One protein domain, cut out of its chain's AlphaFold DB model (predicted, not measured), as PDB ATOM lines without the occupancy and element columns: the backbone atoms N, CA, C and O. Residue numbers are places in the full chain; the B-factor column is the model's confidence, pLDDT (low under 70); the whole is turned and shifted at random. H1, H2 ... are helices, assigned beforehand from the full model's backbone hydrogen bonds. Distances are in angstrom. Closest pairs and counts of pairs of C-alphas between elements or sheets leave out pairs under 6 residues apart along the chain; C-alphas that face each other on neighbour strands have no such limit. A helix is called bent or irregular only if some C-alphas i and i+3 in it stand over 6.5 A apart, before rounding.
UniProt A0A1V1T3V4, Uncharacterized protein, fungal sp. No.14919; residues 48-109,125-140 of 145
ATOM      1  N   ILE A  48     -45.312   0.491  11.531       84.25
ATOM      2  CA  ILE A  48     -44.640   0.301  12.825       84.25
ATOM      3  C   ILE A  48     -45.655  -0.034  13.929       84.25
ATOM      4  O   ILE A  48     -45.516  -1.044  14.604       84.25
ATOM      5  N   GLU A  49     -46.733   0.743  14.055       85.94
ATOM      6  CA  GLU A  49     -47.795   0.522  15.056       85.94
ATOM      7  C   GLU A  49     -48.614  -0.763  14.859       85.94
ATOM      8  O   GLU A  49     -49.407  -1.121  15.731       85.94
ATOM      9  N   LYS A  50     -48.528  -1.396  13.683       86.06
ATOM     10  CA  LYS A  50     -49.303  -2.599  13.346       86.06
ATOM     11  C   LYS A  50     -48.472  -3.869  13.412       86.06
ATOM     12  O   LYS A  50     -49.006  -4.899  13.799       86.06
ATOM     13  N   SER A  51     -47.226  -3.811  12.947       88.50
ATOM     14  CA  SER A  51     -46.376  -4.990  12.793       88.50
ATOM     15  C   SER A  51     -45.509  -5.263  14.014       88.50
ATOM     16  O   SER A  51     -45.054  -6.389  14.178       88.50
ATOM     17  N   ILE A  52     -45.239  -4.246  14.837       92.19
ATOM     18  CA  ILE A  52     -44.319  -4.356  15.968       92.19
ATOM     19  C   ILE A  52     -45.111  -4.585  17.269       92.19
ATOM     20  O   ILE A  52     -46.052  -3.832  17.535       92.19
ATOM     21  N   PRO A  53     -44.741  -5.593  18.086       93.50
ATOM     22  CA  PRO A  53     -45.301  -5.790  19.423       93.50
ATOM     23  C   PRO A  53     -45.060  -4.589  20.346       93.50
ATOM     24  O   PRO A  53     -44.072  -3.865  20.193       93.50
ATOM     25  N   LEU A  54     -45.940  -4.390  21.330       92.25
ATOM     26  CA  LEU A  54     -45.859  -3.254  22.253       92.25
ATOM     27  C   LEU A  54     -44.509  -3.212  22.979       92.25
ATOM     28  O   LEU A  54     -43.877  -2.165  23.033       92.25
ATOM     29  N   GLU A  55     -44.033  -4.361  23.437       94.25
ATOM     30  CA  GLU A  55     -42.812  -4.519  24.228       94.25
ATOM     31  C   GLU A  55     -41.574  -4.048  23.451       94.25
ATOM     32  O   GLU A  55     -40.610  -3.524  24.012       94.25
ATOM     33  N   VAL A  56     -41.593  -4.219  22.126       95.00
ATOM     34  CA  VAL A  56     -40.517  -3.753  21.247       95.00
ATOM     35  C   VAL A  56     -40.603  -2.238  21.058       95.00
ATOM     36  O   VAL A  56     -39.571  -1.571  21.067       95.00
ATOM     37  N   LEU A  57     -41.810  -1.673  20.936       93.62
ATOM     38  CA  LEU A  57     -42.000  -0.218  20.874       93.62
ATOM     39  C   LEU A  57     -41.560   0.466  22.173       93.62
ATOM     40  O   LEU A  57     -40.932   1.521  22.117       93.62
ATOM     41  N   GLU A  58     -41.852  -0.141  23.321       93.94
ATOM     42  CA  GLU A  58     -41.408   0.334  24.633       93.94
ATOM     43  C   GLU A  58     -39.881   0.300  24.756       93.94
ATOM     44  O   GLU A  58     -39.270   1.304  25.117       93.94
ATOM     45  N   ARG A  59     -39.235  -0.801  24.346       94.06
ATOM     46  CA  ARG A  59     -37.765  -0.887  24.308       94.06
ATOM     47  C   ARG A  59     -37.137   0.156  23.393       94.06
ATOM     48  O   ARG A  59     -36.159   0.779  23.787       94.06
ATOM     49  N   ILE A  60     -37.686   0.369  22.194       93.75
ATOM     50  CA  ILE A  60     -37.222   1.434  21.289       93.75
ATOM     51  C   ILE A  60     -37.346   2.794  21.976       93.75
ATOM     52  O   ILE A  60     -36.432   3.616  21.899       93.75
ATOM     53  N   PHE A  61     -38.464   3.040  22.657       92.88
ATOM     54  CA  PHE A  61     -38.693   4.292  23.359       92.88
ATOM     55  C   PHE A  61     -37.661   4.537  24.469       92.88
ATOM     56  O   PHE A  61     -37.051   5.604  24.476       92.88
ATOM     57  N   TRP A  62     -37.408   3.557  25.343       92.44
ATOM     58  CA  TRP A  62     -36.432   3.704  26.430       92.44
ATOM     59  C   TRP A  62     -34.992   3.776  25.927       92.44
ATOM     60  O   TRP A  62     -34.251   4.640  26.370       92.44
ATOM     61  N   LEU A  63     -34.608   2.954  24.945       90.88
ATOM     62  CA  LEU A  63     -33.253   2.981  24.376       90.88
ATOM     63  C   LEU A  63     -32.951   4.268  23.605       90.88
ATOM     64  O   LEU A  63     -31.807   4.704  23.553       90.88
ATOM     65  N   SER A  64     -33.960   4.857  22.961       91.00
ATOM     66  CA  SER A  64     -33.783   6.118  22.235       91.00
ATOM     67  C   SER A  64     -33.866   7.349  23.134       91.00
ATOM     68  O   SER A  64     -33.509   8.435  22.677       91.00
ATOM     69  N   GLU A  65     -34.405   7.204  24.351       89.56
ATOM     70  CA  GLU A  65     -34.693   8.289  25.300       89.56
ATOM     71  C   GLU A  65     -35.414   9.492  24.656       89.56
ATOM     72  O   GLU A  65     -35.309  10.650  25.076       89.56
ATOM     73  N   ASN A  66     -36.162   9.236  23.578       90.06
ATOM     74  CA  ASN A  66     -36.722  10.285  22.747       90.06
ATOM     75  C   ASN A  66     -38.208  10.468  23.045       90.06
ATOM     76  O   ASN A  66     -39.079   9.786  22.511       90.06
ATOM     77  N   VAL A  67     -38.499  11.492  23.838       88.12
ATOM     78  CA  VAL A  67     -39.848  11.932  24.231       88.12
ATOM     79  C   VAL A  67     -40.747  12.242  23.023       88.12
ATOM     80  O   VAL A  67     -41.974  12.191  23.116       88.12
ATOM     81  N   ASN A  68     -40.170  12.552  21.859       88.75
ATOM     82  CA  ASN A  68     -40.949  12.814  20.650       88.75
ATOM     83  C   ASN A  68     -41.502  11.534  20.011       88.75
ATOM     84  O   ASN A  68     -42.448  11.619  19.235       88.75
ATOM     85  N   PHE A  69     -40.971  10.357  20.351       89.69
ATOM     86  CA  PHE A  69     -41.421   9.074  19.811       89.69
ATOM     87  C   PHE A  69     -42.902   8.772  20.120       89.69
ATOM     88  O   PHE A  69     -43.683   8.627  19.177       89.69
ATOM     89  N   PRO A  70     -43.365   8.785  21.387       89.44
ATOM     90  CA  PRO A  70     -44.793   8.657  21.702       89.44
ATOM     91  C   PRO A  70     -45.642   9.821  21.168       89.44
ATOM     92  O   PRO A  70     -46.841   9.658  20.954       89.44
ATOM     93  N   ARG A  71     -45.048  10.995  20.911       86.94
ATOM     94  CA  ARG A  71     -45.753  12.162  20.350       86.94
ATOM     95  C   ARG A  71     -45.869  12.127  18.827       86.94
ATOM     96  O   ARG A  71     -46.681  12.857  18.271       86.94
ATOM     97  N   ALA A  72     -45.103  11.276  18.148       87.75
ATOM     98  CA  ALA A  72     -45.088  11.204  16.691       87.75
ATOM     99  C   ALA A  72     -46.440  10.764  16.107       87.75
ATOM    100  O   ALA A  72     -46.781  11.131  14.981       87.75
ATOM    101  N   SER A  73     -47.238   9.995  16.861       86.62
ATOM    102  CA  SER A  73     -48.600   9.651  16.458       86.62
ATOM    103  C   SER A  73     -49.549   9.499  17.656       86.62
ATOM    104  O   SER A  73     -49.169   8.939  18.684       86.62
ATOM    105  N   PRO A  74     -50.837   9.887  17.535       85.06
ATOM    106  CA  PRO A  74     -51.810   9.716  18.621       85.06
ATOM    107  C   PRO A  74     -52.132   8.257  18.971       85.06
ATOM    108  O   PRO A  74     -52.847   7.995  19.942       85.06
ATOM    109  N   ARG A  75     -51.705   7.297  18.144       86.81
ATOM    110  CA  ARG A  75     -51.858   5.867  18.421       86.81
ATOM    111  C   ARG A  75     -50.632   5.323  19.147       86.81
ATOM    112  O   ARG A  75     -50.832   4.620  20.128       86.81
ATOM    113  N   LEU A  76     -49.418   5.711  18.741       88.94
ATOM    114  CA  LEU A  76     -48.191   5.440  19.501       88.94
ATOM    115  C   LEU A  76     -48.281   6.024  20.904       88.94
ATOM    116  O   LEU A  76     -48.068   5.303  21.871       88.94
ATOM    117  N   GLY A  77     -48.709   7.282  21.021       89.12
ATOM    118  CA  GLY A  77     -48.906   7.914  22.319       89.12
ATOM    119  C   GLY A  77     -49.871   7.126  23.199       89.12
ATOM    120  O   GLY A  77     -49.582   6.914  24.367       89.12
ATOM    121  N   ARG A  78     -50.976   6.604  22.645       87.75
ATOM    122  CA  ARG A  78     -51.913   5.755  23.402       87.75
ATOM    123  C   ARG A  78     -51.325   4.407  23.806       87.75
ATOM    124  O   ARG A  78     -51.579   3.980  24.923       87.75
ATOM    125  N   LEU A  79     -50.576   3.756  22.916       89.81
ATOM    126  CA  LEU A  79     -49.916   2.479  23.201       89.81
ATOM    127  C   LEU A  79     -48.894   2.625  24.334       89.81
ATOM    128  O   LEU A  79     -48.888   1.816  25.251       89.81
ATOM    129  N   LEU A  80     -48.103   3.698  24.306       91.12
ATOM    130  CA  LEU A  80     -47.040   3.968  25.279       91.12
ATOM    131  C   LEU A  80     -47.515   4.730  26.531       91.12
ATOM    132  O   LEU A  80     -46.730   4.974  27.439       91.12
ATOM    133  N   SER A  81     -48.794   5.109  26.606       89.69
ATOM    134  CA  SER A  81     -49.391   5.731  27.803       89.69
ATOM    135  C   SER A  81     -49.909   4.696  28.812       89.69
ATOM    136  O   SER A  81     -50.668   5.048  29.716       89.69
ATOM    137  N   GLY A  82     -49.555   3.417  28.655       89.69
ATOM    138  CA  GLY A  82     -49.884   2.376  29.623       89.69
ATOM    139  C   GLY A  82     -49.256   2.665  30.988       89.69
ATOM    140  O   GLY A  82     -48.158   3.208  31.074       89.69
ATOM    141  N   SER A  83     -49.937   2.301  32.079       90.25
ATOM    142  CA  SER A  83     -49.419   2.547  33.435       90.25
ATOM    143  C   SER A  83     -48.072   1.858  33.683       90.25
ATOM    144  O   SER A  83     -47.206   2.453  34.323       90.25
ATOM    145  N   SER A  84     -47.880   0.650  33.142       90.75
ATOM    146  CA  SER A  84     -46.597  -0.060  33.155       90.75
ATOM    147  C   SER A  84     -45.520   0.740  32.432       90.75
ATOM    148  O   SER A  84     -44.477   1.027  33.015       90.75
ATOM    149  N   THR A  85     -45.809   1.179  31.207       91.81
ATOM    150  CA  THR A  85     -44.883   1.942  30.372       91.81
ATOM    151  C   THR A  85     -44.475   3.242  31.046       91.81
ATOM    152  O   THR A  85     -43.296   3.570  31.103       91.81
ATOM    153  N   LEU A  86     -45.440   3.985  31.594       90.12
ATOM    154  CA  LEU A  86     -45.192   5.252  32.278       90.12
ATOM    155  C   LEU A  86     -44.335   5.067  33.526       90.12
ATOM    156  O   LEU A  86     -43.409   5.848  33.744       90.12
ATOM    157  N   ARG A  87     -44.623   4.033  34.324       91.75
ATOM    158  CA  ARG A  87     -43.828   3.704  35.508       91.75
ATOM    159  C   ARG A  87     -42.394   3.394  35.111       91.75
ATOM    160  O   ARG A  87     -41.489   4.013  35.649       91.75
ATOM    161  N   GLU A  88     -42.198   2.504  34.147       91.88
ATOM    162  CA  GLU A  88     -40.865   2.122  33.682       91.88
ATOM    163  C   GLU A  88     -40.116   3.304  33.060       91.88
ATOM    164  O   GLU A  88     -38.935   3.495  33.303       91.88
ATOM    165  N   THR A  89     -40.822   4.181  32.345       91.31
ATOM    166  CA  THR A  89     -40.246   5.426  31.819       91.31
ATOM    167  C   THR A  89     -39.756   6.328  32.948       91.31
ATOM    168  O   THR A  89     -38.694   6.929  32.833       91.31
ATOM    169  N   PHE A  90     -40.500   6.413  34.054       89.81
ATOM    170  CA  PHE A  90     -40.080   7.171  35.228       89.81
ATOM    171  C   PHE A  90     -38.852   6.537  35.896       89.81
ATOM    172  O   PHE A  90     -37.898   7.244  36.213       89.81
ATOM    173  N   LEU A  91     -38.845   5.207  36.051       89.88
ATOM    174  CA  LEU A  91     -37.691   4.461  36.565       89.88
ATOM    175  C   LEU A  91     -36.456   4.664  35.679       89.88
ATOM    176  O   LEU A  91     -35.382   4.950  36.184       89.88
ATOM    177  N   SER A  92     -36.611   4.580  34.361       88.50
ATOM    178  CA  SER A  92     -35.519   4.739  33.400       88.50
ATOM    179  C   SER A  92     -34.994   6.174  33.344       88.50
ATOM    180  O   SER A  92     -33.789   6.366  33.235       88.50
ATOM    181  N   ALA A  93     -35.868   7.183  33.422       87.81
ATOM    182  CA  ALA A  93     -35.462   8.583  33.321       87.81
ATOM    183  C   ALA A  93     -34.777   9.097  34.599       87.81
ATOM    184  O   ALA A  93     -33.792   9.834  34.524       87.81
ATOM    185  N   PHE A  94     -35.301   8.722  35.771       85.44
ATOM    186  CA  PHE A  94     -34.829   9.230  37.064       85.44
ATOM    187  C   PHE A  94     -33.936   8.250  37.826       85.44
ATOM    188  O   PHE A  94     -33.171   8.687  38.685       85.44
ATOM    189  N   GLY A  95     -33.980   6.958  37.494       83.94
ATOM    190  CA  GLY A  95     -33.184   5.903  38.120       83.94
ATOM    191  C   GLY A  95     -31.695   6.222  38.226       83.94
ATOM    192  O   GLY A  95     -31.171   6.169  39.337       83.94
ATOM    193  N   PRO A  96     -31.031   6.659  37.135       78.56
ATOM    194  CA  PRO A  96     -29.618   7.040  37.174       78.56
ATOM    195  C   PRO A  96     -29.295   8.190  38.138       78.56
ATOM    196  O   PRO A  96     -28.152   8.343  38.547       78.56
ATOM    197  N   THR A  97     -30.287   9.005  38.502       77.88
ATOM    198  CA  THR A  97     -30.085  10.199  39.339       77.88
ATOM    199  C   THR A  97     -30.462   9.989  40.801       77.88
ATOM    200  O   THR A  97     -30.107  10.809  41.642       77.88
ATOM    201  N   TRP A  98     -31.169   8.906  41.145       79.38
ATOM    202  CA  TRP A  98     -31.653   8.700  42.513       79.38
ATOM    203  C   TRP A  98     -30.536   8.676  43.544       79.38
ATOM    204  O   TRP A  98     -30.642   9.335  44.574       79.38
ATOM    205  N   GLU A  99     -29.453   7.964  43.254       71.19
ATOM    206  CA  GLU A  99     -28.299   7.862  44.149       71.19
ATOM    207  C   GLU A  99     -27.712   9.231  44.503       71.19
ATOM    208  O   GLU A  99     -27.400   9.502  45.663       71.19
ATOM    209  N   VAL A 100     -27.665  10.131  43.519       68.94
ATOM    210  CA  VAL A 100     -27.148  11.490  43.672       68.94
ATOM    211  C   VAL A 100     -28.045  12.323  44.588       68.94
ATOM    212  O   VAL A 100     -27.550  13.010  45.480       68.94
ATOM    213  N   TRP A 101     -29.367  12.219  44.423       65.94
ATOM    214  CA  TRP A 101     -30.344  12.979  45.211       65.94
ATOM    215  C   TRP A 101     -30.542  12.447  46.634       65.94
ATOM    216  O   TRP A 101     -30.880  13.219  47.530       65.94
ATOM    217  N   PHE A 102     -30.309  11.154  46.867       64.75
ATOM    218  CA  PHE A 102     -30.355  10.555  48.206       64.75
ATOM    219  C   PHE A 102     -29.004  10.592  48.938       64.75
ATOM    220  O   PHE A 102     -28.925  10.157  50.085       64.75
ATOM    221  N   GLY A 103     -27.943  11.113  48.307       60.12
ATOM    222  CA  GLY A 103     -26.591  11.125  48.875       60.12
ATOM    223  C   GLY A 103     -25.954   9.732  48.981       60.12
ATOM    224  O   GLY A 103     -24.899   9.584  49.597       60.12
ATOM    225  N   CYS A 104     -26.577   8.724  48.370       58.34
ATOM    226  CA  CYS A 104     -26.127   7.339  48.330       58.34
ATOM    227  C   CYS A 104     -25.233   7.122  47.110       58.34
ATOM    228  O   CYS A 104     -25.564   6.335  46.234       58.34
ATOM    229  N   VAL A 105     -24.108   7.831  47.028       59.12
ATOM    230  CA  VAL A 105     -23.088   7.520  46.022       59.12
ATOM    231  C   VAL A 105     -22.438   6.210  46.469       59.12
ATOM    232  O   VAL A 105     -21.692   6.213  47.449       59.12
ATOM    233  N   HIS A 106     -22.779   5.076  45.843       52.25
ATOM    234  CA  HIS A 106     -22.225   3.772  46.221       52.25
ATOM    235  C   HIS A 106     -20.709   3.755  45.993       52.25
ATOM    236  O   HIS A 106     -20.206   3.465  44.909       52.25
ATOM    237  N   GLY A 107     -19.965   4.066  47.051       50.44
ATOM    238  CA  GLY A 107     -18.518   3.959  47.091       50.44
ATOM    239  C   GLY A 107     -18.102   2.496  47.133       50.44
ATOM    240  O   GLY A 107     -17.956   1.928  48.211       50.44
ATOM    241  N   GLN A 108     -17.886   1.888  45.968       51.91
ATOM    242  CA  GLN A 108     -16.976   0.740  45.883       51.91
ATOM    243  C   GLN A 108     -15.517   1.184  45.728       51.91
ATOM    244  O   GLN A 108     -14.630   0.432  46.108       51.91
ATOM    245  N   ASN A 109     -15.265   2.423  45.290       48.94
ATOM    246  CA  ASN A 109     -13.942   3.044  45.279       48.94
ATOM    247  C   ASN A 109     -14.054   4.474  45.826       48.94
ATOM    248  O   ASN A 109     -14.991   5.197  45.492       48.94
ATOM    249  N   VAL A 125     -22.443  16.668  34.182       64.31
ATOM    250  CA  VAL A 125     -23.088  15.484  33.578       64.31
ATOM    251  C   VAL A 125     -22.518  14.174  34.127       64.31
ATOM    252  O   VAL A 125     -23.255  13.196  34.253       64.31
ATOM    253  N   GLU A 126     -21.228  14.143  34.475       65.38
ATOM    254  CA  GLU A 126     -20.584  12.938  35.010       65.38
ATOM    255  C   GLU A 126     -21.097  12.583  36.405       65.38
ATOM    256  O   GLU A 126     -21.267  11.403  36.716       65.38
ATOM    257  N   ARG A 127     -21.387  13.591  37.236       64.62
ATOM    258  CA  ARG A 127     -21.859  13.375  38.602       64.62
ATOM    259  C   ARG A 127     -23.369  13.255  38.717       64.62
ATOM    260  O   ARG A 127     -23.840  12.428  39.491       64.62
ATOM    261  N   PHE A 128     -24.122  14.106  38.019       66.44
ATOM    262  CA  PHE A 128     -25.577  14.176  38.173       66.44
ATOM    263  C   PHE A 128     -26.339  13.308  37.177       66.44
ATOM    264  O   PHE A 128     -27.499  13.024  37.452       66.44
ATOM    265  N   GLY A 129     -25.681  12.819  36.117       67.62
ATOM    266  CA  GLY A 129     -26.148  11.745  35.241       67.62
ATOM    267  C   GLY A 129     -27.513  11.948  34.565       67.62
ATOM    268  O   GLY A 129     -28.324  12.813  34.889       67.62
ATOM    269  N   GLY A 130     -27.808  11.076  33.603       73.06
ATOM    270  CA  GLY A 130     -29.111  11.036  32.941       73.06
ATOM    271  C   GLY A 130     -29.334  12.125  31.887       73.06
ATOM    272  O   GLY A 130     -28.574  13.076  31.719       73.06
ATOM    273  N   ASN A 131     -30.399  11.941  31.113       78.75
ATOM    274  CA  ASN A 131     -30.731  12.807  29.993       78.75
ATOM    275  C   ASN A 131     -31.798  13.832  30.411       78.75
ATOM    276  O   ASN A 131     -32.966  13.463  30.587       78.75
ATOM    277  N   PRO A 132     -31.460  15.133  30.506       77.75
ATOM    278  CA  PRO A 132     -32.381  16.148  31.014       77.75
ATOM    279  C   PRO A 132     -33.631  16.284  30.136       77.75
ATOM    280  O   PRO A 132     -34.733  16.536  30.627       77.75
ATOM    281  N   ARG A 133     -33.512  16.056  28.821       79.88
ATOM    282  CA  ARG A 133     -34.674  16.082  27.918       79.88
ATOM    283  C   ARG A 133     -35.617  14.921  28.197       79.88
ATOM    284  O   ARG A 133     -36.834  15.107  28.154       79.88
ATOM    285  N   PHE A 134     -35.064  13.751  28.495       83.94
ATOM    286  CA  PHE A 134     -35.831  12.556  28.816       83.94
ATOM    287  C   PHE A 134     -36.430  12.594  30.224       83.94
ATOM    288  O   PHE A 134     -37.501  12.043  30.424       83.94
ATOM    289  N   GLN A 135     -35.832  13.318  31.169       84.00
ATOM    290  CA  GLN A 135     -36.396  13.544  32.507       84.00
ATOM    291  C   GLN A 135     -37.566  14.533  32.503       84.00
ATOM    292  O   GLN A 135     -38.587  14.311  33.151       84.00
ATOM    293  N   VAL A 136     -37.468  15.614  31.723       83.19
ATOM    294  CA  VAL A 136     -38.533  16.632  31.639       83.19
ATOM    295  C   VAL A 136     -39.719  16.154  30.789       83.19
ATOM    296  O   VAL A 136     -40.854  16.603  30.960       83.19
ATOM    297  N   GLY A 137     -39.478  15.241  29.850       80.31
ATOM    298  CA  GLY A 137     -40.481  14.748  28.910       80.31
ATOM    299  C   GLY A 137     -41.713  14.079  29.534       80.31
ATOM    300  O   GLY A 137     -42.824  14.521  29.227       80.31
ATOM    301  N   PRO A 138     -41.535  13.053  30.389       76.19
ATOM    302  CA  PRO A 138     -42.599  12.306  31.059       76.19
ATOM    303  C   PRO A 138     -43.484  13.156  31.970       76.19
ATOM    304  O   PRO A 138     -44.637  12.803  32.200       76.19
ATOM    305  N   LEU A 139     -42.980  14.295  32.454       76.69
ATOM    306  CA  LEU A 139     -43.755  15.244  33.264       76.69
ATOM    307  C   LEU A 139     -44.851  15.952  32.453       76.69
ATOM    308  O   LEU A 139     -45.745  16.579  33.021       76.69
ATOM    309  N   ARG A 140     -44.796  15.874  31.119       75.75
ATOM    310  CA  ARG A 140     -45.801  16.445  30.223       75.75
ATOM    311  C   ARG A 140     -46.694  15.337  29.663       75.75
ATOM    312  O   ARG A 140     -46.167  14.334  29.182       75.75
TER     313      ARG A 140
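This is residues 48 to 109 and 125 to 140 of the 145 residues of an uncharacterized protein of fungal sp. No.14919 (UniProt A0A1V1T3V4). What shape do these atoms make? A long, kinked helix, H5, runs through much of a loose, elongated body; the shorter helices H1 to H4 gather toward its first end, H7 packs on its middle, and a tail, residues 102 to 109, lengthens the far end. What is printed? There are 78 residues with seven named helices, H1 to H7 in chain order, and no named strand; the class is all helix. How large is it? It is loose, with a radius of gyration of the C-alphas of 14.4 A and spans of 48 by 22 by 20 A.

Where do the first helices lie? H1 is residues 48 to 51, from C-alpha 48 at (-44.640, 0.301, 12.825); H2 is 54 to 64, 15.3 A long; H3 is 68 to 71; H4 is 74 to 80, 10.0 A long. And the rest? H5, residues 83 to 101, is 24.7 A long; H6 is 125 to 128; H7 is 132 to 136, ending at C-alpha 136 at (-38.533, 16.632, 31.639).

What does H5 touch? As the hub it touches H7 with residues 90 to 94 alone, closest C-alphas Ala 93 and Gln 135, 5.1 A. With 3 pairs of C-alphas within 8 A each, it only just touches H2 through residues 85 to 92 alone, closest C-alphas Trp 62 and Thr 89, 6.8 A, and H6 through 97 to 100 alone, closest Thr 97 and Phe 128, 6.1 A. Is H5 straight? It has a kink of 50 degrees near residue 95 and is irregular, with C-alphas 93 and 96 7.2 A apart. How do H1 to H4 sit? H2 and H4 touch, about perpendicular at 89 degrees, closest C-alphas Glu 58 and Leu 80, 6.7 A; H3 and H4 touch only at the corner, closest C-alphas Pro 70 and Gly 77, 4.2 A; H1 is close to but not clearly touching H4, closest C-alphas Glu 49 and Leu 76, 6.6 A. What of the backbones? Every O i to N i+4 pair is within hydrogen-bond range in H2 and H7, but 2 of 3 in H4 and 11 of 15 in H5; H1, H3 and H6 are too short for one.

Is anything missing? Residues 110 to 124 are not printed, and C-alphas 109 and 125 are 19.4 A apart across the cut, which the link H5 to H6 spans; the links printed whole are tight. Where is confidence low? The model's pLDDT is under 70 at residues 100 to 109 and 125 to 129.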